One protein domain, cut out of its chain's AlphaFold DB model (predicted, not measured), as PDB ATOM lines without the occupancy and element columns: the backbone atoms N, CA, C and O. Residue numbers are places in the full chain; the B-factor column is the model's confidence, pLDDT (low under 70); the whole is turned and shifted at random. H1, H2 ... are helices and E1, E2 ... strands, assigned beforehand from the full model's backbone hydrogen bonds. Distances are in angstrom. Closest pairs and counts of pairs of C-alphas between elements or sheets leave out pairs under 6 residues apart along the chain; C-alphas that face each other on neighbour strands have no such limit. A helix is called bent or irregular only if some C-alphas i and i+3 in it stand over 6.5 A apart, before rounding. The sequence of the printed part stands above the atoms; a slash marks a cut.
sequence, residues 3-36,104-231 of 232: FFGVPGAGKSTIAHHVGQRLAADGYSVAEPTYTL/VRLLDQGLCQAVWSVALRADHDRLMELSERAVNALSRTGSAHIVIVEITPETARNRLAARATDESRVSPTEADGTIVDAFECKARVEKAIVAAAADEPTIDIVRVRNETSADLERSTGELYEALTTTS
ATOM      1  N   PHE A   3     -31.336  20.238  44.923       95.56
ATOM      2  CA  PHE A   3     -29.999  19.798  44.545       95.56
ATOM      3  C   PHE A   3     -28.925  20.662  45.214       95.56
ATOM      4  O   PHE A   3     -28.920  21.891  45.098       95.56
ATOM      5  N   PHE A   4     -27.962  20.005  45.853       96.31
ATOM      6  CA  PHE A   4     -26.826  20.606  46.541       96.31
ATOM      7  C   PHE A   4     -25.499  20.063  45.998       96.31
ATOM      8  O   PHE A   4     -25.366  18.883  45.690       96.31
ATOM      9  N   GLY A   5     -24.497  20.930  45.855       93.38
ATOM     10  CA  GLY A   5     -23.178  20.538  45.359       93.38
ATOM     11  C   GLY A   5     -22.405  21.695  44.740       93.38
ATOM     12  O   GLY A   5     -22.936  22.792  44.521       93.38
ATOM     13  N   VAL A   6     -21.146  21.447  44.396       91.06
ATOM     14  CA  VAL A   6     -20.251  22.477  43.852       91.06
ATOM     15  C   VAL A   6     -20.710  22.994  42.467       91.06
ATOM     16  O   VAL A   6     -21.501  22.347  41.763       91.06
ATOM     17  N   PRO A   7     -20.282  24.196  42.045       86.12
ATOM     18  CA  PRO A   7     -20.426  24.684  40.682       86.12
ATOM     19  C   PRO A   7     -19.826  23.684  39.694       86.12
ATOM     20  O   PRO A   7     -18.802  23.072  39.968       86.12
ATOM     21  N   GLY A   8     -20.492  23.472  38.559       84.38
ATOM     22  CA  GLY A   8     -20.066  22.460  37.584       84.38
ATOM     23  C   GLY A   8     -20.487  21.016  37.905       84.38
ATOM     24  O   GLY A   8     -20.391  20.166  37.027       84.38
ATOM     25  N   ALA A   9     -21.072  20.732  39.078       89.25
ATOM     26  CA  ALA A   9     -21.550  19.385  39.433       89.25
ATOM     27  C   ALA A   9     -22.697  18.844  38.557       89.25
ATOM     28  O   ALA A   9     -23.045  17.679  38.660       89.25
ATOM     29  N   GLY A  10     -23.300  19.664  37.690       89.44
ATOM     30  CA  GLY A  10     -24.394  19.227  36.813       89.44
ATOM     31  C   GLY A  10     -25.768  19.156  37.486       89.44
ATOM     32  O   GLY A  10     -26.676  18.566  36.921       89.44
ATOM     33  N   LYS A  11     -25.948  19.804  38.648       92.25
ATOM     34  CA  LYS A  11     -27.232  19.904  39.373       92.25
ATOM     35  C   LYS A  11     -28.410  20.278  38.473       92.25
ATOM     36  O   LYS A  11     -29.379  19.539  38.410       92.25
ATOM     37  N   SER A  12     -28.305  21.401  37.756       88.62
ATOM     38  CA  SER A  12     -29.369  21.876  36.862       88.62
ATOM     39  C   SER A  12     -29.632  20.899  35.719       88.62
ATOM     40  O   SER A  12     -30.774  20.750  35.316       88.62
ATOM     41  N   THR A  13     -28.602  20.203  35.229       91.12
ATOM     42  CA  THR A  13     -28.756  19.168  34.199       91.12
ATOM     43  C   THR A  13     -29.545  17.981  34.749       91.12
ATOM     44  O   THR A  13     -30.575  17.643  34.185       91.12
ATOM     45  N   ILE A  14     -29.133  17.404  35.883       93.31
ATOM     46  CA  ILE A  14     -29.859  16.287  36.511       93.31
ATOM     47  C   ILE A  14     -31.299  16.702  36.836       93.31
ATOM     48  O   ILE A  14     -32.234  16.004  36.460       93.31
ATOM     49  N   ALA A  15     -31.489  17.862  37.475       92.56
ATOM     50  CA  ALA A  15     -32.810  18.388  37.814       92.56
ATOM     51  C   ALA A  15     -33.713  18.500  36.578       92.56
ATOM     52  O   ALA A  15     -34.858  18.060  36.617       92.56
ATOM     53  N   HIS A  16     -33.182  19.021  35.471       91.12
ATOM     54  CA  HIS A  16     -33.938  19.165  34.236       91.12
ATOM     55  C   HIS A  16     -34.302  17.813  33.608       91.12
ATOM     56  O   HIS A  16     -35.439  17.613  33.194       91.12
ATOM     57  N   HIS A  17     -33.369  16.857  33.574       92.19
ATOM     58  CA  HIS A  17     -33.630  15.513  33.051       92.19
ATOM     59  C   HIS A  17     -34.670  14.755  33.893       92.19
ATOM     60  O   HIS A  17     -35.578  14.134  33.340       92.19
ATOM     61  N   VAL A  18     -34.589  14.853  35.225       93.94
ATOM     62  CA  VAL A  18     -35.601  14.295  36.140       93.94
ATOM     63  C   VAL A  18     -36.956  14.961  35.902       93.94
ATOM     64  O   VAL A  18     -37.970  14.273  35.801       93.94
ATOM     65  N   GLY A  19     -36.979  16.289  35.754       92.31
ATOM     66  CA  GLY A  19     -38.197  17.051  35.496       92.31
ATOM     67  C   GLY A  19     -38.873  16.682  34.180       92.31
ATOM     68  O   GLY A  19     -40.079  16.441  34.165       92.31
ATOM     69  N   GLN A  20     -38.104  16.556  33.096       92.50
ATOM     70  CA  GLN A  20     -38.616  16.106  31.799       92.50
ATOM     71  C   GLN A  20     -39.216  14.702  31.876       92.50
ATOM     72  O   GLN A  20     -40.292  14.473  31.328       92.50
ATOM     73  N   ARG A  21     -38.544  13.773  32.566       93.50
ATOM     74  CA  ARG A  21     -39.020  12.394  32.701       93.50
ATOM     75  C   ARG A  21     -40.324  12.318  33.497       93.50
ATOM     76  O   ARG A  21     -41.285  11.728  33.028       93.50
ATOM     77  N   LEU A  22     -40.392  12.989  34.645       92.38
ATOM     78  CA  LEU A  22     -41.620  13.083  35.441       92.38
ATOM     79  C   LEU A  22     -42.770  13.733  34.656       92.38
ATOM     80  O   LEU A  22     -43.899  13.251  34.696       92.38
ATOM     81  N   ALA A  23     -42.494  14.809  33.918       90.88
ATOM     82  CA  ALA A  23     -43.509  15.472  33.104       90.88
ATOM     83  C   ALA A  23     -44.017  14.576  31.960       90.88
ATOM     84  O   ALA A  23     -45.210  14.598  31.660       90.88
ATOM     85  N   ALA A  24     -43.137  13.776  31.344       91.69
ATOM     86  CA  ALA A  24     -43.511  12.813  30.306       91.69
ATOM     87  C   ALA A  24     -44.484  11.739  30.826       91.69
ATOM     88  O   ALA A  24     -45.359  11.307  30.080       91.69
ATOM     89  N   ASP A  25     -44.391  11.393  32.111       91.56
ATOM     90  CA  ASP A  25     -45.278  10.431  32.778       91.56
ATOM     91  C   ASP A  25     -46.513  11.085  33.431       91.56
ATOM     92  O   ASP A  25     -47.262  10.439  34.162       91.56
ATOM     93  N   GLY A  26     -46.755  12.374  33.164       89.38
ATOM     94  CA  GLY A  26     -47.966  13.085  33.580       89.38
ATOM     95  C   GLY A  26     -47.923  13.706  34.979       89.38
ATOM     96  O   GLY A  26     -48.932  14.256  35.424       89.38
ATOM     97  N   TYR A  27     -46.780  13.682  35.672       88.62
ATOM     98  CA  TYR A  27     -46.634  14.374  36.953       88.62
ATOM     99  C   TYR A  27     -46.606  15.899  36.759       88.62
ATOM    100  O   TYR A  27     -45.981  16.425  35.837       88.62
ATOM    101  N   SER A  28     -47.237  16.638  37.677       87.56
ATOM    102  CA  SER A  28     -47.130  18.102  37.713       87.56
ATOM    103  C   SER A  28     -45.757  18.503  38.260       87.56
ATOM    104  O   SER A  28     -45.488  18.328  39.450       87.56
ATOM    105  N   VAL A  29     -44.877  19.018  37.394       86.38
ATOM    106  CA  VAL A  29     -43.500  19.399  37.745       86.38
ATOM    107  C   VAL A  29     -43.311  20.909  37.650       86.38
ATOM    108  O   VAL A  29     -43.657  21.539  36.651       86.38
ATOM    109  N   ALA A  30     -42.701  21.499  38.678       82.31
ATOM    110  CA  ALA A  30     -42.285  22.896  38.671       82.31
ATOM    111  C   ALA A  30     -40.771  23.032  38.894       82.31
ATOM    112  O   ALA A  30     -40.256  22.641  39.943       82.31
ATOM    113  N   GLU A  31     -40.086  23.698  37.957       81.06
ATOM    114  CA  GLU A  31     -38.660  24.066  38.030       81.06
ATOM    115  C   GLU A  31     -38.482  25.599  38.148       81.06
ATOM    116  O   GLU A  31     -37.987  26.260  37.224       81.06
ATOM    117  N   PRO A  32     -38.932  26.231  39.252       71.69
ATOM    118  CA  PRO A  32     -39.000  27.689  39.361       71.69
ATOM    119  C   PRO A  32     -37.623  28.361  39.330       71.69
ATOM    120  O   PRO A  32     -37.494  29.484  38.848       71.69
ATOM    121  N   THR A  33     -36.581  27.706  39.839       63.00
ATOM    122  CA  THR A  33     -35.221  28.260  39.862       63.00
ATOM    123  C   THR A  33     -34.568  28.208  38.480       63.00
ATOM    124  O   THR A  33     -33.990  29.210  38.053       63.00
ATOM    125  N   TYR A  34     -34.770  27.123  37.727       59.22
ATOM    126  CA  TYR A  34     -34.280  26.971  36.354       59.22
ATOM    127  C   TYR A  34     -34.938  27.963  35.382       59.22
ATOM    128  O   TYR A  34     -34.243  28.676  34.650       59.22
ATOM    129  N   THR A  35     -36.272  28.083  35.416       60.47
ATOM    130  CA  THR A  35     -37.024  29.014  34.546       60.47
ATOM    131  C   THR A  35     -36.629  30.475  34.777       60.47
ATOM    132  O   THR A  35     -36.483  31.236  33.822       60.47
ATOM    133  N   LEU A  36     -36.364  30.869  36.026       58.19
ATOM    134  CA  LEU A  36     -35.895  32.220  36.356       58.19
ATOM    135  C   LEU A  36     -34.471  32.509  35.854       58.19
ATOM    136  O   LEU A  36     -34.141  33.661  35.557       58.19
ATOM    137  N   VAL A 104     -44.401  17.746  42.000       87.38
ATOM    138  CA  VAL A 104     -42.963  17.709  42.259       87.38
ATOM    139  C   VAL A 104     -42.357  19.083  42.002       87.38
ATOM    140  O   VAL A 104     -42.407  19.624  40.897       87.38
ATOM    141  N   ARG A 105     -41.716  19.655  43.022       90.38
ATOM    142  CA  ARG A 105     -40.891  20.859  42.868       90.38
ATOM    143  C   ARG A 105     -39.413  20.498  42.850       90.38
ATOM    144  O   ARG A 105     -38.909  19.911  43.810       90.38
ATOM    145  N   LEU A 106     -38.721  20.898  41.789       91.25
ATOM    146  CA  LEU A 106     -37.284  20.696  41.619       91.25
ATOM    147  C   LEU A 106     -36.557  22.036  41.782       91.25
ATOM    148  O   LEU A 106     -36.864  23.014  41.097       91.25
ATOM    149  N   LEU A 107     -35.610  22.084  42.717       90.88
ATOM    150  CA  LEU A 107     -34.778  23.252  42.999       90.88
ATOM    151  C   LEU A 107     -33.327  22.913  42.656       90.88
ATOM    152  O   LEU A 107     -32.644  22.257  43.435       90.88
ATOM    153  N   ASP A 108     -32.837  23.368  41.504       85.00
ATOM    154  CA  ASP A 108     -31.432  23.179  41.100       85.00
ATOM    155  C   ASP A 108     -30.435  23.986  41.960       85.00
ATOM    156  O   ASP A 108     -29.238  23.682  42.004       85.00
ATOM    157  N   GLN A 109     -30.947  25.006  42.656       83.31
ATOM    158  CA  GLN A 109     -30.307  25.719  43.757       83.31
ATOM    159  C   GLN A 109     -31.362  26.076  44.814       83.31
ATOM    160  O   GLN A 109     -32.261  26.872  44.537       83.31
ATOM    161  N   GLY A 110     -31.247  25.522  46.023       90.56
ATOM    162  CA  GLY A 110     -32.163  25.808  47.128       90.56
ATOM    163  C   GLY A 110     -31.474  26.360  48.380       90.56
ATOM    164  O   GLY A 110     -30.484  27.096  48.295       90.56
ATOM    165  N   LEU A 111     -32.067  26.097  49.548       94.56
ATOM    166  CA  LEU A 111     -31.625  26.678  50.815       94.56
ATOM    167  C   LEU A 111     -30.272  26.116  51.257       94.56
ATOM    168  O   LEU A 111     -29.442  26.883  51.735       94.56
ATOM    169  N   CYS A 112     -29.994  24.837  51.013       95.69
ATOM    170  CA  CYS A 112     -28.695  24.205  51.263       95.69
ATOM    171  C   CYS A 112     -27.585  24.873  50.439       95.69
ATOM    172  O   CYS A 112     -26.503  25.177  50.947       95.69
ATOM    173  N   GLN A 113     -27.870  25.201  49.174       93.31
ATOM    174  CA  GLN A 113     -26.934  25.965  48.342       93.31
ATOM    175  C   GLN A 113     -26.731  27.398  48.873       93.31
ATOM    176  O   GLN A 113     -25.634  27.960  48.756       93.31
ATOM    177  N   ALA A 114     -27.766  28.001  49.472       93.56
ATOM    178  CA  ALA A 114     -27.658  29.301  50.131       93.56
ATOM    179  C   ALA A 114     -26.797  29.236  51.405       93.56
ATOM    180  O   ALA A 114     -25.974  30.132  51.593       93.56
ATOM    181  N   VAL A 115     -26.904  28.173  52.217       96.06
ATOM    182  CA  VAL A 115     -26.006  27.926  53.365       96.06
ATOM    183  C   VAL A 115     -24.551  27.902  52.901       96.06
ATOM    184  O   VAL A 115     -23.720  28.640  53.426       96.06
ATOM    185  N   TRP A 116     -24.245  27.134  51.852       95.00
ATOM    186  CA  TRP A 116     -22.885  27.062  51.315       95.00
ATOM    187  C   TRP A 116     -22.375  28.400  50.772       95.00
ATOM    188  O   TRP A 116     -21.230  28.774  51.012       95.00
ATOM    189  N   SER A 117     -23.244  29.180  50.127       90.81
ATOM    190  CA  SER A 117     -22.891  30.526  49.653       90.81
ATOM    191  C   SER A 117     -22.506  31.479  50.790       90.81
ATOM    192  O   SER A 117     -21.634  32.325  50.600       90.81
ATOM    193  N   VAL A 118     -23.147  31.352  51.958       91.88
ATOM    194  CA  VAL A 118     -22.801  32.114  53.171       91.88
ATOM    195  C   VAL A 118     -21.474  31.623  53.754       91.88
ATOM    196  O   VAL A 118     -20.615  32.433  54.102       91.88
ATOM    197  N   ALA A 119     -21.291  30.305  53.812       92.00
ATOM    198  CA  ALA A 119     -20.134  29.650  54.411       92.00
ATOM    199  C   ALA A 119     -18.801  29.963  53.718       92.00
ATOM    200  O   ALA A 119     -17.772  30.041  54.380       92.00
ATOM    201  N   LEU A 120     -18.810  30.171  52.397       87.81
ATOM    202  CA  LEU A 120     -17.603  30.454  51.606       87.81
ATOM    203  C   LEU A 120     -16.857  31.730  52.022       87.81
ATOM    204  O   LEU A 120     -15.699  31.894  51.656       87.81
ATOM    205  N   ARG A 121     -17.526  32.666  52.699       83.44
ATOM    206  CA  ARG A 121     -16.960  33.980  53.043       83.44
ATOM    207  C   ARG A 121     -17.230  34.394  54.487       83.44
ATOM    208  O   ARG A 121     -17.011  35.549  54.825       83.44
ATOM    209  N   ALA A 122     -17.769  33.496  55.305       87.19
ATOM    210  CA  ALA A 122     -18.080  33.795  56.696       87.19
ATOM    211  C   ALA A 122     -16.806  33.797  57.547       87.19
ATOM    212  O   ALA A 122     -16.053  32.825  57.504       87.19
ATOM    213  N   ASP A 123     -16.621  34.833  58.367       86.69
ATOM    214  CA  ASP A 123     -15.557  34.852  59.378       86.69
ATOM    215  C   ASP A 123     -15.964  34.071  60.639       86.69
ATOM    216  O   ASP A 123     -15.114  33.554  61.359       86.69
ATOM    217  N   HIS A 124     -17.268  33.975  60.920       90.75
ATOM    218  CA  HIS A 124     -17.804  33.226  62.059       90.75
ATOM    219  C   HIS A 124     -18.644  32.039  61.590       90.75
ATOM    220  O   HIS A 124     -19.576  32.194  60.796       90.75
ATOM    221  N   ASP A 125     -18.349  30.858  62.135       90.25
ATOM    222  CA  ASP A 125     -19.082  29.635  61.821       90.25
ATOM    223  C   ASP A 125     -20.482  29.653  62.459       90.25
ATOM    224  O   ASP A 125     -20.635  29.796  63.674       90.25
ATOM    225  N   ARG A 126     -21.505  29.538  61.608       95.69
ATOM    226  CA  ARG A 126     -22.931  29.384  61.952       95.69
ATOM    227  C   ARG A 126     -23.589  28.311  61.090       95.69
ATOM    228  O   ARG A 126     -24.767  28.405  60.736       95.69
ATOM    229  N   LEU A 127     -22.788  27.349  60.631       94.25
ATOM    230  CA  LEU A 127     -23.210  26.353  59.656       94.25
ATOM    231  C   LEU A 127     -24.364  25.501  60.165       94.25
ATOM    232  O   LEU A 127     -25.284  25.234  59.392       94.25
ATOM    233  N   MET A 128     -24.333  25.105  61.439       96.88
ATOM    234  CA  MET A 128     -25.391  24.280  62.016       96.88
ATOM    235  C   MET A 128     -26.710  25.049  62.056       96.88
ATOM    236  O   MET A 128     -27.685  24.608  61.458       96.88
ATOM    237  N   GLU A 129     -26.721  26.256  62.622       96.94
ATOM    238  CA  GLU A 129     -27.942  27.056  62.758       96.94
ATOM    239  C   GLU A 129     -28.532  27.456  61.392       96.94
ATOM    240  O   GLU A 129     -29.749  27.603  61.242       96.94
ATOM    241  N   LEU A 130     -27.681  27.661  60.378       96.31
ATOM    242  CA  LEU A 130     -28.109  27.909  58.997       96.31
ATOM    243  C   LEU A 130     -28.684  26.645  58.343       96.31
ATOM    244  O   LEU A 130     -29.676  26.736  57.618       96.31
ATOM    245  N   SER A 131     -28.081  25.484  58.601       97.12
ATOM    246  CA  SER A 131     -28.522  24.192  58.065       97.12
ATOM    247  C   SER A 131     -29.846  23.758  58.686       97.12
ATOM    248  O   SER A 131     -30.780  23.465  57.948       97.12
ATOM    249  N   GLU A 132     -29.991  23.848  60.007       96.44
ATOM    250  CA  GLU A 132     -31.257  23.633  60.724       96.44
ATOM    251  C   GLU A 132     -32.369  24.529  60.174       96.44
ATOM    252  O   GLU A 132     -33.490  24.082  59.930       96.44
ATOM    253  N   ARG A 133     -32.062  25.803  59.896       95.50
ATOM    254  CA  ARG A 133     -33.018  26.734  59.281       95.50
ATOM    255  C   ARG A 133     -33.463  26.272  57.896       95.50
ATOM    256  O   ARG A 133     -34.641  26.416  57.563       95.50
ATOM    257  N   ALA A 134     -32.524  25.797  57.080       95.75
ATOM    258  CA  ALA A 134     -32.794  25.307  55.735       95.75
ATOM    259  C   ALA A 134     -33.659  24.042  55.781       95.75
ATOM    260  O   ALA A 134     -34.722  24.011  55.162       95.75
ATOM    261  N   VAL A 135     -33.250  23.057  56.582       96.00
ATOM    262  CA  VAL A 135     -33.956  21.786  56.786       96.00
ATOM    263  C   VAL A 135     -35.365  22.032  57.326       96.00
ATOM    264  O   VAL A 135     -36.329  21.586  56.712       96.00
ATOM    265  N   ASN A 136     -35.525  22.853  58.369       93.88
ATOM    266  CA  ASN A 136     -36.843  23.194  58.920       93.88
ATOM    267  C   ASN A 136     -37.750  23.910  57.905       93.88
ATOM    268  O   ASN A 136     -38.974  23.801  57.940       93.88
ATOM    269  N   ALA A 137     -37.180  24.711  57.004       92.62
ATOM    270  CA  ALA A 137     -37.971  25.348  55.960       92.62
ATOM    271  C   ALA A 137     -38.460  24.338  54.916       92.62
ATOM    272  O   ALA A 137     -39.612  24.453  54.493       92.62
ATOM    273  N   LEU A 138     -37.624  23.365  54.549       93.25
ATOM    274  CA  LEU A 138     -37.976  22.281  53.632       93.25
ATOM    275  C   LEU A 138     -38.993  21.313  54.254       93.25
ATOM    276  O   LEU A 138     -39.978  20.987  53.594       93.25
ATOM    277  N   SER A 139     -38.831  20.933  55.526       92.38
ATOM    278  CA  SER A 139     -39.679  19.924  56.191       92.38
ATOM    279  C   SER A 139     -41.143  20.355  56.294       92.38
ATOM    280  O   SER A 139     -42.058  19.535  56.253       92.38
ATOM    281  N   ARG A 140     -41.392  21.671  56.323       89.75
ATOM    282  CA  ARG A 140     -42.741  22.265  56.299       89.75
ATOM    283  C   ARG A 140     -43.443  22.199  54.943       89.75
ATOM    284  O   ARG A 140     -44.605  22.593  54.865       89.75
ATOM    285  N   THR A 141     -42.753  21.787  53.884       85.75
ATOM    286  CA  THR A 141     -43.334  21.676  52.536       85.75
ATOM    287  C   THR A 141     -43.830  20.270  52.199       85.75
ATOM    288  O   THR A 141     -44.347  20.074  51.106       85.75
ATOM    289  N   GLY A 142     -43.729  19.327  53.144       86.06
ATOM    290  CA  GLY A 142     -44.027  17.908  52.949       86.06
ATOM    291  C   GLY A 142     -42.744  17.087  52.835       86.06
ATOM    292  O   GLY A 142     -41.697  17.514  53.323       86.06
ATOM    293  N   SER A 143     -42.825  15.924  52.185       89.38
ATOM    294  CA  SER A 143     -41.660  15.075  51.922       89.38
ATOM    295  C   SER A 143     -40.685  15.778  50.975       89.38
ATOM    296  O   SER A 143     -41.005  16.050  49.813       89.38
ATOM    297  N   ALA A 144     -39.480  16.079  51.450       92.25
ATOM    298  CA  ALA A 144     -38.452  16.753  50.673       92.25
ATOM    299  C   ALA A 144     -37.183  15.904  50.586       92.25
ATOM    300  O   ALA A 144     -36.683  15.386  51.571       92.25
ATOM    301  N   HIS A 145     -36.632  15.824  49.379       94.00
ATOM    302  CA  HIS A 145     -35.368  15.145  49.117       94.00
ATOM    303  C   HIS A 145     -34.268  16.186  48.915       94.00
ATOM    304  O   HIS A 145     -34.424  17.070  48.062       94.00
ATOM    305  N   ILE A 146     -33.174  16.081  49.664       96.44
ATOM    306  CA  ILE A 146     -31.942  16.846  49.463       96.44
ATOM    307  C   ILE A 146     -30.965  15.948  48.703       96.44
ATOM    308  O   ILE A 146     -30.428  14.984  49.242       96.44
ATOM    309  N   VAL A 147     -30.736  16.271  47.436       97.19
ATOM    310  CA  VAL A 147     -29.860  15.531  46.532       97.19
ATOM    311  C   VAL A 147     -28.467  16.138  46.565       97.19
ATOM    312  O   VAL A 147     -28.234  17.229  46.040       97.19
ATOM    313  N   ILE A 148     -27.525  15.421  47.159       97.25
ATOM    314  CA  ILE A 148     -26.112  15.777  47.172       97.25
ATOM    315  C   ILE A 148     -25.481  15.227  45.894       97.25
ATOM    316  O   ILE A 148     -25.363  14.017  45.713       97.25
ATOM    317  N   VAL A 149     -25.064  16.132  45.011       96.56
ATOM    318  CA  VAL A 149     -24.393  15.781  43.758       96.56
ATOM    319  C   VAL A 149     -22.886  15.768  43.971       96.56
ATOM    320  O   VAL A 149     -22.267  16.798  44.270       96.56
ATOM    321  N   GLU A 150     -22.303  14.590  43.810       96.25
ATOM    322  CA  GLU A 150     -20.891  14.300  44.009       96.25
ATOM    323  C   GLU A 150     -20.151  14.282  42.674       96.25
ATOM    324  O   GLU A 150     -20.556  13.618  41.717       96.25
ATOM    325  N   ILE A 151     -19.052  15.029  42.632       95.00
ATOM    326  CA  ILE A 151     -18.067  15.004  41.554       95.00
ATOM    327  C   ILE A 151     -16.669  15.176  42.148       95.00
ATOM    328  O   ILE A 151     -16.539  15.722  43.246       95.00
ATOM    329  N   THR A 152     -15.622  14.794  41.426       93.94
ATOM    330  CA  THR A 152     -14.244  15.086  41.827       93.94
ATOM    331  C   THR A 152     -13.885  16.566  41.608       93.94
ATOM    332  O   THR A 152     -14.462  17.234  40.737       93.94
ATOM    333  N   PRO A 153     -12.889  17.103  42.343       90.81
ATOM    334  CA  PRO A 153     -12.329  18.428  42.066       90.81
ATOM    335  C   PRO A 153     -11.805  18.578  40.633       90.81
ATOM    336  O   PRO A 153     -11.935  19.645  40.036       90.81
ATOM    337  N   GLU A 154     -11.246  17.508  40.062       90.38
ATOM    338  CA  GLU A 154     -10.769  17.479  38.677       90.38
ATOM    339  C   GLU A 154     -11.920  17.652  37.682       90.38
ATOM    340  O   GLU A 154     -11.886  18.557  36.845       90.38
ATOM    341  N   THR A 155     -12.993  16.876  37.832       91.56
ATOM    342  CA  THR A 155     -14.202  17.019  37.012       91.56
ATOM    343  C   THR A 155     -14.817  18.410  37.148       91.56
ATOM    344  O   THR A 155     -15.227  19.004  36.146       91.56
ATOM    345  N   ALA A 156     -14.859  18.970  38.363       89.19
ATOM    346  CA  ALA A 156     -15.371  20.322  38.597       89.19
ATOM    347  C   ALA A 156     -14.561  21.357  37.812       89.19
ATOM    348  O   ALA A 156     -15.135  22.173  37.090       89.19
ATOM    349  N   ARG A 157     -13.229  21.279  37.913       86.44
ATOM    350  CA  ARG A 157     -12.294  22.152  37.201       86.44
ATOM    351  C   ARG A 157     -12.491  22.055  35.695       86.44
ATOM    352  O   ARG A 157     -12.709  23.080  35.054       86.44
ATOM    353  N   ASN A 158     -12.494  20.842  35.147       87.56
ATOM    354  CA  ASN A 158     -12.638  20.607  33.710       87.56
ATOM    355  C   ASN A 158     -13.957  21.184  33.177       87.56
ATOM    356  O   ASN A 158     -13.976  21.881  32.162       87.56
ATOM    357  N   ARG A 159     -15.063  20.978  33.902       87.94
ATOM    358  CA  ARG A 159     -16.380  21.511  33.522       87.94
ATOM    359  C   ARG A 159     -16.477  23.027  33.657       87.94
ATOM    360  O   ARG A 159     -17.151  23.662  32.849       87.94
ATOM    361  N   LEU A 160     -15.851  23.621  34.672       83.38
ATOM    362  CA  LEU A 160     -15.824  25.075  34.842       83.38
ATOM    363  C   LEU A 160     -14.950  25.746  33.778       83.38
ATOM    364  O   LEU A 160     -15.369  26.756  33.216       83.38
ATOM    365  N   ALA A 161     -13.801  25.154  33.447       80.62
ATOM    366  CA  ALA A 161     -12.929  25.622  32.373       80.62
ATOM    367  C   ALA A 161     -13.644  25.584  31.014       80.62
ATOM    368  O   ALA A 161     -13.662  26.592  30.311       80.62
ATOM    369  N   ALA A 162     -14.325  24.477  30.694       79.00
ATOM    370  CA  ALA A 162     -15.105  24.347  29.461       79.00
ATOM    371  C   ALA A 162     -16.255  25.373  29.357       79.00
ATOM    372  O   ALA A 162     -16.599  25.819  28.266       79.00
ATOM    373  N   ARG A 163     -16.841  25.794  30.488       70.06
ATOM    374  CA  ARG A 163     -17.861  26.862  30.515       70.06
ATOM    375  C   ARG A 163     -17.264  28.253  30.316       70.06
ATOM    376  O   ARG A 163     -17.872  29.075  29.639       70.06
ATOM    377  N   ALA A 164     -16.088  28.517  30.887       59.09
ATOM    378  CA  ALA A 164     -15.389  29.795  30.731       59.09
ATOM    379  C   ALA A 164     -14.916  30.037  29.285       59.09
ATOM    380  O   ALA A 164     -14.758  31.185  28.870       59.09
ATOM    381  N   THR A 165     -14.715  28.968  28.509       53.03
ATOM    382  CA  THR A 165     -14.415  29.054  27.073       53.03
ATOM    383  C   THR A 165     -15.646  29.322  26.200       53.03
ATOM    384  O   THR A 165     -15.484  29.893  25.127       53.03
ATOM    385  N   ASP A 166     -16.854  28.971  26.657       49.47
ATOM    386  CA  ASP A 166     -18.116  29.149  25.909       49.47
ATOM    387  C   ASP A 166     -18.766  30.532  26.163       49.47
ATOM    388  O   ASP A 166     -19.385  31.126  25.282       49.47
ATOM    389  N   GLU A 167     -18.540  31.121  27.343       40.25
ATOM    390  CA  GLU A 167     -18.758  32.545  27.626       40.25
ATOM    391  C   GLU A 167     -17.440  33.159  28.119       40.25
ATOM    392  O   GLU A 167     -17.129  33.104  29.306       40.25
ATOM    393  N   SER A 168     -16.662  33.758  27.208       37.50
ATOM    394  CA  SER A 168     -15.397  34.450  27.508       37.50
ATOM    395  C   SER A 168     -15.544  35.440  28.671       37.50
ATOM    396  O   SER A 168     -16.020  36.566  28.488       37.50
ATOM    397  N   ARG A 169     -15.155  35.008  29.880       45.59
ATOM    398  CA  ARG A 169     -14.814  35.838  31.045       45.59
ATOM    399  C   ARG A 169     -14.208  34.982  32.167       45.59
ATOM    400  O   ARG A 169     -14.915  34.243  32.841       45.59
ATOM    401  N   VAL A 170     -12.927  35.268  32.425       35.09
ATOM    402  CA  VAL A 170     -12.064  34.929  33.581       35.09
ATOM    403  C   VAL A 170     -11.046  33.804  33.333       35.09
ATOM    404  O   VAL A 170     -11.387  32.686  32.966       35.09
ATOM    405  N   SER A 171      -9.771  34.158  33.533       31.72
ATOM    406  CA  SER A 171      -8.585  33.333  33.294       31.72
ATOM    407  C   SER A 171      -8.378  32.246  34.368       31.72
ATOM    408  O   SER A 171      -8.730  32.468  35.526       31.72
ATOM    409  N   PRO A 172      -7.756  31.097  34.033       42.56
ATOM    410  CA  PRO A 172      -7.778  29.870  34.850       42.56
ATOM    411  C   PRO A 172      -6.815  29.835  36.052       42.56
ATOM    412  O   PRO A 172      -6.754  28.833  36.757       42.56
ATOM    413  N   THR A 173      -6.023  30.882  36.288       39.12
ATOM    414  CA  THR A 173      -4.792  30.794  37.097       39.12
ATOM    415  C   THR A 173      -4.958  31.034  38.608       39.12
ATOM    416  O   THR A 173      -4.014  30.797  39.350       39.12
ATOM    417  N   GLU A 174      -6.147  31.417  39.088       41.81
ATOM    418  CA  GLU A 174      -6.491  31.525  40.529       41.81
ATOM    419  C   GLU A 174      -7.373  30.348  41.027       41.81
ATOM    420  O   GLU A 174      -7.871  30.342  42.155       41.81
ATOM    421  N   ALA A 175      -7.607  29.343  40.173       50.50
ATOM    422  CA  ALA A 175      -8.664  28.345  40.351       50.50
ATOM    423  C   ALA A 175      -8.322  27.183  41.309       50.50
ATOM    424  O   ALA A 175      -9.230  26.548  41.838       50.50
ATOM    425  N   ASP A 176      -7.045  26.872  41.551       50.03
ATOM    426  CA  ASP A 176      -6.692  25.625  42.250       50.03
ATOM    427  C   ASP A 176      -6.912  25.677  43.763       50.03
ATOM    428  O   ASP A 176      -7.591  24.799  44.299       50.03
ATOM    429  N   GLY A 177      -6.425  26.724  44.438       55.00
ATOM    430  CA  GLY A 177      -6.728  26.938  45.860       55.00
ATOM    431  C   GLY A 177      -8.227  27.150  46.087       55.00
ATOM    432  O   GLY A 177      -8.823  26.556  46.976       55.00
ATOM    433  N   THR A 178      -8.878  27.886  45.183       76.06
ATOM    434  CA  THR A 178     -10.304  28.211  45.301       76.06
ATOM    435  C   THR A 178     -11.232  27.013  45.083       76.06
ATOM    436  O   THR A 178     -12.307  26.970  45.686       76.06
ATOM    437  N   ILE A 179     -10.853  26.021  44.265       82.06
ATOM    438  CA  ILE A 179     -11.634  24.783  44.105       82.06
ATOM    439  C   ILE A 179     -11.488  23.890  45.337       82.06
ATOM    440  O   ILE A 179     -12.501  23.393  45.826       82.06
ATOM    441  N   VAL A 180     -10.277  23.693  45.866       85.00
ATOM    442  CA  VAL A 180     -10.082  22.868  47.072       85.00
ATOM    443  C   VAL A 180     -10.857  23.460  48.254       85.00
ATOM    444  O   VAL A 180     -11.689  22.761  48.837       85.00
ATOM    445  N   ASP A 181     -10.718  24.765  48.501       86.19
ATOM    446  CA  ASP A 181     -11.458  25.479  49.551       86.19
ATOM    447  C   ASP A 181     -12.982  25.357  49.368       86.19
ATOM    448  O   ASP A 181     -13.744  25.186  50.326       86.19
ATOM    449  N   ALA A 182     -13.456  25.406  48.117       88.25
ATOM    450  CA  ALA A 182     -14.867  25.231  47.789       88.25
ATOM    451  C   ALA A 182     -15.378  23.825  48.142       88.25
ATOM    452  O   ALA A 182     -16.496  23.696  48.655       88.25
ATOM    453  N   PHE A 183     -14.575  22.786  47.896       93.62
ATOM    454  CA  PHE A 183     -14.892  21.399  48.236       93.62
ATOM    455  C   PHE A 183     -14.858  21.145  49.742       93.62
ATOM    456  O   PHE A 183     -15.790  20.538  50.271       93.62
ATOM    457  N   GLU A 184     -13.854  21.660  50.448       93.06
ATOM    458  CA  GLU A 184     -13.783  21.575  51.910       93.06
ATOM    459  C   GLU A 184     -14.966  22.294  52.565       93.06
ATOM    460  O   GLU A 184     -15.628  21.760  53.460       93.06
ATOM    461  N   CYS A 185     -15.305  23.487  52.073       93.19
ATOM    462  CA  CYS A 185     -16.495  24.213  52.501       93.19
ATOM    463  C   CYS A 185     -17.781  23.421  52.208       93.19
ATOM    464  O   CYS A 185     -18.652  23.316  53.074       93.19
ATOM    465  N   LYS A 186     -17.895  22.806  51.022       95.06
ATOM    466  CA  LYS A 186     -19.039  21.953  50.655       95.06
ATOM    467  C   LYS A 186     -19.165  20.761  51.603       95.06
ATOM    468  O   LYS A 186     -20.277  20.471  52.030       95.06
ATOM    469  N   ALA A 187     -18.060  20.114  51.968       96.31
ATOM    470  CA  ALA A 187     -18.050  18.988  52.901       96.31
ATOM    471  C   ALA A 187     -18.488  19.397  54.318       96.31
ATOM    472  O   ALA A 187     -19.291  18.700  54.941       96.31
ATOM    473  N   ARG A 188     -18.030  20.555  54.817       96.50
ATOM    474  CA  ARG A 188     -18.483  21.099  56.112       96.50
ATOM    475  C   ARG A 188     -19.982  21.390  56.117       96.50
ATOM    476  O   ARG A 188     -20.674  21.022  57.063       96.50
ATOM    477  N   VAL A 189     -20.486  22.012  55.051       96.81
ATOM    478  CA  VAL A 189     -21.916  22.318  54.902       96.81
ATOM    479  C   VAL A 189     -22.741  21.045  54.767       96.81
ATOM    480  O   VAL A 189     -23.765  20.922  55.425       96.81
ATOM    481  N   GLU A 190     -22.285  20.073  53.977       97.44
ATOM    482  CA  GLU A 190     -22.940  18.770  53.869       97.44
ATOM    483  C   GLU A 190     -23.072  18.102  55.235       97.44
ATOM    484  O   GLU A 190     -24.160  17.668  55.598       97.44
ATOM    485  N   LYS A 191     -21.985  18.063  56.014       97.94
ATOM    486  CA  LYS A 191     -22.003  17.490  57.361       97.94
ATOM    487  C   LYS A 191     -23.044  18.174  58.252       97.94
ATOM    488  O   LYS A 191     -23.758  17.486  58.974       97.94
ATOM    489  N   ALA A 192     -23.145  19.501  58.188       97.88
ATOM    490  CA  ALA A 192     -24.134  20.262  58.950       97.88
ATOM    491  C   ALA A 192     -25.576  20.005  58.471       97.88
ATOM    492  O   ALA A 192     -26.465  19.852  59.300       97.88
ATOM    493  N   ILE A 193     -25.809  19.890  57.159       97.81
ATOM    494  CA  ILE A 193     -27.124  19.540  56.592       97.81
ATOM    495  C   ILE A 193     -27.547  18.135  57.021       97.81
ATOM    496  O   ILE A 193     -28.679  17.950  57.453       97.81
ATOM    497  N   VAL A 194     -26.643  17.156  56.928       97.81
ATOM    498  CA  VAL A 194     -26.912  15.770  57.333       97.81
ATOM    499  C   VAL A 194     -27.244  15.696  58.817       97.81
ATOM    500  O   VAL A 194     -28.210  15.041  59.188       97.81
ATOM    501  N   ALA A 195     -26.480  16.396  59.657       97.69
ATOM    502  CA  ALA A 195     -26.759  16.462  61.086       97.69
ATOM    503  C   ALA A 195     -28.119  17.120  61.375       97.69
ATOM    504  O   ALA A 195     -28.891  16.587  62.161       97.69
ATOM    505  N   ALA A 196     -28.436  18.229  60.703       96.94
ATOM    506  CA  ALA A 196     -29.708  18.926  60.869       96.94
ATOM    507  C   ALA A 196     -30.922  18.106  60.398       96.94
ATOM    508  O   ALA A 196     -32.015  18.287  60.922       96.94
ATOM    509  N   ALA A 197     -30.746  17.228  59.409       96.62
ATOM    510  CA  ALA A 197     -31.810  16.382  58.873       96.62
ATOM    511  C   ALA A 197     -31.977  15.043  59.610       96.62
ATOM    512  O   ALA A 197     -32.949  14.345  59.349       96.62
ATOM    513  N   ALA A 198     -31.052  14.669  60.502       95.00
ATOM    514  CA  ALA A 198     -31.005  13.332  61.099       95.00
ATOM    515  C   ALA A 198     -32.302  12.935  61.831       95.00
ATOM    516  O   ALA A 198     -32.700  11.775  61.771       95.00
ATOM    517  N   ASP A 199     -32.967  13.906  62.461       89.25
ATOM    518  CA  ASP A 199     -34.200  13.704  63.231       89.25
ATOM    519  C   ASP A 199     -35.460  14.230  62.510       89.25
ATOM    520  O   ASP A 199     -36.532  14.310  63.108       89.25
ATOM    521  N   GLU A 200     -35.355  14.609  61.230       93.94
ATOM    522  CA  GLU A 200     -36.451  15.203  60.453       93.94
ATOM    523  C   GLU A 200     -37.038  14.169  59.474       93.94
ATOM    524  O   GLU A 200     -36.550  14.032  58.353       93.94
ATOM    525  N   PRO A 201     -38.114  13.444  59.844       91.56
ATOM    526  CA  PRO A 201     -38.594  12.275  59.099       91.56
ATOM    527  C   PRO A 201     -39.168  12.603  57.716       91.56
ATOM    528  O   PRO A 201     -39.381  11.706  56.906       91.56
ATOM    529  N   THR A 202     -39.464  13.875  57.442       92.50
ATOM    530  CA  THR A 202     -39.938  14.328  56.129       92.50
ATOM    531  C   THR A 202     -38.799  14.718  55.193       92.50
ATOM    532  O   THR A 202     -39.062  15.100  54.052       92.50
ATOM    533  N   ILE A 203     -37.547  14.648  55.649       95.12
ATOM    534  CA  ILE A 203     -36.363  14.984  54.869       95.12
ATOM    535  C   ILE A 203     -35.576  13.717  54.573       95.12
ATOM    536  O   ILE A 203     -35.098  13.051  55.483       95.12
ATOM    537  N   ASP A 204     -35.378  13.438  53.289       94.88
ATOM    538  CA  ASP A 204     -34.499  12.363  52.846       94.88
ATOM    539  C   ASP A 204     -33.244  12.926  52.170       94.88
ATOM    540  O   ASP A 204     -33.301  13.930  51.448       94.88
ATOM    541  N   ILE A 205     -32.095  12.293  52.404       95.69
ATOM    542  CA  ILE A 205     -30.812  12.698  51.825       95.69
ATOM    543  C   ILE A 205     -30.363  11.649  50.822       95.69
ATOM    544  O   ILE A 205     -29.921  10.560  51.186       95.69
ATOM    545  N   VAL A 206     -30.363  12.035  49.550       95.50
ATOM    546  CA  VAL A 206     -29.950  11.171  48.443       95.50
ATOM    547  C   VAL A 206     -28.595  11.630  47.926       95.50
ATOM    548  O   VAL A 206     -28.379  12.818  47.691       95.50
ATOM    549  N   ARG A 207     -27.663  10.699  47.733       96.00
ATOM    550  CA  ARG A 207     -26.347  10.980  47.144       96.00
ATOM    551  C   ARG A 207     -26.287  10.406  45.747       96.00
ATOM    552  O   ARG A 207     -26.572   9.231  45.562       96.00
ATOM    553  N   VAL A 208     -25.881  11.232  44.792       96.31
ATOM    554  CA  VAL A 208     -25.716  10.820  43.397       96.31
ATOM    555  C   VAL A 208     -24.359  11.260  42.880       96.31
ATOM    556  O   VAL A 208     -23.903  12.372  43.155       96.31
ATOM    557  N   ARG A 209     -23.710  10.392  42.109       95.44
ATOM    558  CA  ARG A 209     -22.447  10.706  41.432       95.44
ATOM    559  C   ARG A 209     -22.735  11.244  40.045       95.44
ATOM    560  O   ARG A 209     -23.665  10.791  39.397       95.44
ATOM    561  N   ASN A 210     -21.927  12.182  39.566       95.50
ATOM    562  CA  ASN A 210     -22.112  12.737  38.228       95.50
ATOM    563  C   ASN A 210     -20.781  13.042  37.535       95.50
ATOM    564  O   ASN A 210     -20.549  14.184  37.130       95.50
ATOM    565  N   GLU A 211     -19.895  12.052  37.412       93.94
ATOM    566  CA  GLU A 211     -18.593  12.206  36.743       93.94
ATOM    567  C   GLU A 211     -18.738  12.143  35.217       93.94
ATOM    568  O   GLU A 211     -18.192  12.974  34.486       93.94
ATOM    569  N   THR A 212     -19.545  11.198  34.740       92.06
ATOM    570  CA  THR A 212     -19.707  10.845  33.326       92.06
ATOM    571  C   THR A 212     -21.152  11.000  32.848       92.06
ATOM    572  O   THR A 212     -22.081  11.121  33.645       92.06
ATOM    573  N   SER A 213     -21.374  10.944  31.531       88.75
ATOM    574  CA  SER A 213     -22.731  10.929  30.961       88.75
ATOM    575  C   SER A 213     -23.540   9.701  31.394       88.75
ATOM    576  O   SER A 213     -24.742   9.809  31.613       88.75
ATOM    577  N   ALA A 214     -22.888   8.550  31.593       92.75
ATOM    578  CA  ALA A 214     -23.547   7.357  32.124       92.75
ATOM    579  C   ALA A 214     -24.019   7.562  33.575       92.75
ATOM    580  O   ALA A 214     -25.051   7.029  33.979       92.75
ATOM    581  N   ASP A 215     -23.288   8.361  34.360       92.94
ATOM    582  CA  ASP A 215     -23.707   8.716  35.716       92.94
ATOM    583  C   ASP A 215     -24.911   9.653  35.724       92.94
ATOM    584  O   ASP A 215     -25.782   9.505  36.580       92.94
ATOM    585  N   LEU A 216     -24.999  10.573  34.760       91.94
ATOM    586  CA  LEU A 216     -26.170  11.430  34.581       91.94
ATOM    587  C   LEU A 216     -27.432  10.599  34.315       91.94
ATOM    588  O   LEU A 216     -28.454  10.819  34.969       91.94
ATOM    589  N   GLU A 217     -27.368   9.645  33.384       92.75
ATOM    590  CA  GLU A 217     -28.498   8.762  33.064       92.75
ATOM    591  C   GLU A 217     -28.921   7.931  34.279       92.75
ATOM    592  O   GLU A 217     -30.104   7.910  34.631       92.75
ATOM    593  N   ARG A 218     -27.951   7.321  34.974       94.75
ATOM    594  CA  ARG A 218     -28.203   6.523  36.181       94.75
ATOM    595  C   ARG A 218     -28.826   7.352  37.301       94.75
ATOM    596  O   ARG A 218     -29.882   6.990  37.802       94.75
ATOM    597  N   SER A 219     -28.223   8.496  37.627       94.38
ATOM    598  CA  SER A 219     -28.715   9.403  38.674       94.38
ATOM    599  C   SER A 219     -30.120   9.907  38.364       94.38
ATOM    600  O   SER A 219     -30.949  10.038  39.257       94.38
ATOM    601  N   THR A 220     -30.411  10.181  37.091       93.44
ATOM    602  CA  THR A 220     -31.758  10.577  36.660       93.44
ATOM    603  C   THR A 220     -32.765   9.453  36.907       93.44
ATOM    604  O   THR A 220     -33.869   9.727  37.368       93.44
ATOM    605  N   GLY A 221     -32.396   8.201  36.612       93.00
ATOM    606  CA  GLY A 221     -33.228   7.026  36.885       93.00
ATOM    607  C   GLY A 221     -33.492   6.818  38.374       93.00
ATOM    608  O   GLY A 221     -34.650   6.764  38.775       93.00
ATOM    609  N   GLU A 222     -32.439   6.802  39.190       93.50
ATOM    610  CA  GLU A 222     -32.528   6.613  40.646       93.50
ATOM    611  C   GLU A 222     -33.402   7.689  41.314       93.50
ATOM    612  O   GLU A 222     -34.273   7.386  42.127       93.50
ATOM    613  N   LEU A 223     -33.221   8.961  40.937       94.06
ATOM    614  CA  LEU A 223     -34.003  10.069  41.494       94.06
ATOM    615  C   LEU A 223     -35.458  10.067  41.029       94.06
ATOM    616  O   LEU A 223     -36.343  10.465  41.786       94.06
ATOM    617  N   TYR A 224     -35.706   9.644  39.788       93.31
ATOM    618  CA  TYR A 224     -37.059   9.445  39.289       93.31
ATOM    619  C   TYR A 224     -37.779   8.372  40.118       93.31
ATOM    620  O   TYR A 224     -38.856   8.642  40.644       93.31
ATOM    621  N   GLU A 225     -37.155   7.207  40.316       90.62
ATOM    622  CA  GLU A 225     -37.738   6.097  41.082       90.62
ATOM    623  C   GLU A 225     -38.009   6.475  42.544       90.62
ATOM    624  O   GLU A 225     -39.077   6.158  43.077       90.62
ATOM    625  N   ALA A 226     -37.091   7.208  43.185       87.12
ATOM    626  CA  ALA A 226     -37.276   7.707  44.549       87.12
ATOM    627  C   ALA A 226     -38.525   8.603  44.674       87.12
ATOM    628  O   ALA A 226     -39.298   8.493  45.630       87.12
ATOM    629  N   LEU A 227     -38.769   9.462  43.678       86.00
ATOM    630  CA  LEU A 227     -39.916  10.373  43.671       86.00
ATOM    631  C   LEU A 227     -41.241   9.668  43.367       86.00
ATOM    632  O   LEU A 227     -42.262  10.015  43.968       86.00
ATOM    633  N   THR A 228     -41.246   8.681  42.471       85.00
ATOM    634  CA  THR A 228     -42.471   7.950  42.118       85.00
ATOM    635  C   THR A 228     -42.871   6.935  43.183       85.00
ATOM    636  O   THR A 228     -44.059   6.754  43.422       85.00
ATOM    637  N   THR A 229     -41.906   6.320  43.874       77.88
ATOM    638  CA  THR A 229     -42.182   5.349  44.951       77.88
ATOM    639  C   THR A 229     -42.736   6.026  46.207       77.88
ATOM    640  O   THR A 229     -43.553   5.447  46.909       77.88
ATOM    641  N   THR A 230     -42.346   7.278  46.463       63.44
ATOM    642  CA  THR A 230     -42.848   8.078  47.598       63.44
ATOM    643  C   THR A 230     -44.252   8.658  47.350       63.44
ATOM    644  O   THR A 230     -44.890   9.146  48.279       63.44
ATOM    645  N   SER A 231     -44.733   8.636  46.101       51.56
ATOM    646  CA  SER A 231     -46.014   9.237  45.690       51.56
ATOM    647  C   SER A 231     -47.158   8.220  45.520       51.56
ATOM    648  O   SER A 231     -48.249   8.623  45.113       51.56
TER     649      SER A 231
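This is residues 3 to 36 and 104 to 231 of the 232 residues of an uncharacterized protein of Natronococcus amylolyticus DSM 10524 (UniProt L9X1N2). A short parallel ribbon, E1 and E2, runs through the middle, with H1 and H7 crossing on one side of it and the helical hairpin H3 and H4 with long H6 on the other. H5 meets the early part of H6 at one end of the longest axis, and little H2 ends at the cut. The 162 printed residues run H1 H2 H3 H4 E1 H5 H6 E2 H7, mostly helix, and the whole is compact, with a radius of gyration of the C-alphas of 16.1 A and spans of 47 by 36 by 26 A.

Find C-alpha 11 at (-27.232, 19.904, 39.373); from there H1 runs 19.9 A to residue 24. Next come H2, residues 32 to 36, H3, 111 to 119, H4, 127 to 139, E1, 144 to 150, and H5, 153 to 166. H6, residues 172 to 197, spans 36.6 A; it is irregular, with C-alphas 173 and 176 7.5 A apart, and has a kink of 34 degrees near residue 179. E2, 203 to 209, leads to H7, 213 to 229, ending at C-alpha (-42.182, 5.349, 44.951).

Look first at H6, the hub: its residues 188 to 197 touch H4, closest at the C-alphas of Glu 132 and Ala 196, 5.0 A. It touches H3 at a steep tilt of 54 degrees, Trp 116 to Val 189, C-alphas 6.0 A, and H5 at Pro 153 and Ile 179, C-alphas 6.7 A. E1 and E2 are parallel, with N 146 and O 204 at 2.8 A; E1, H5 H6, E2 is a strand-helix-strand unit, parallel strands joined through helices, with a right-handed crossover. H1 touches H7, closest C-alphas Val 18 and Thr 220, 5.4 A. O i to N i+4 pairs are within hydrogen-bond range throughout H1, H2, H3, H4 and H7, in 9 of 10 in H5 and 19 of 22 in H6.

Residues 37 to 103 are not printed; C-alphas 36 and 104 are 17.2 A apart. No link printed whole is long. Confidence is under 70 at residues 33 to 36, 164 to 177 and 230 to 231.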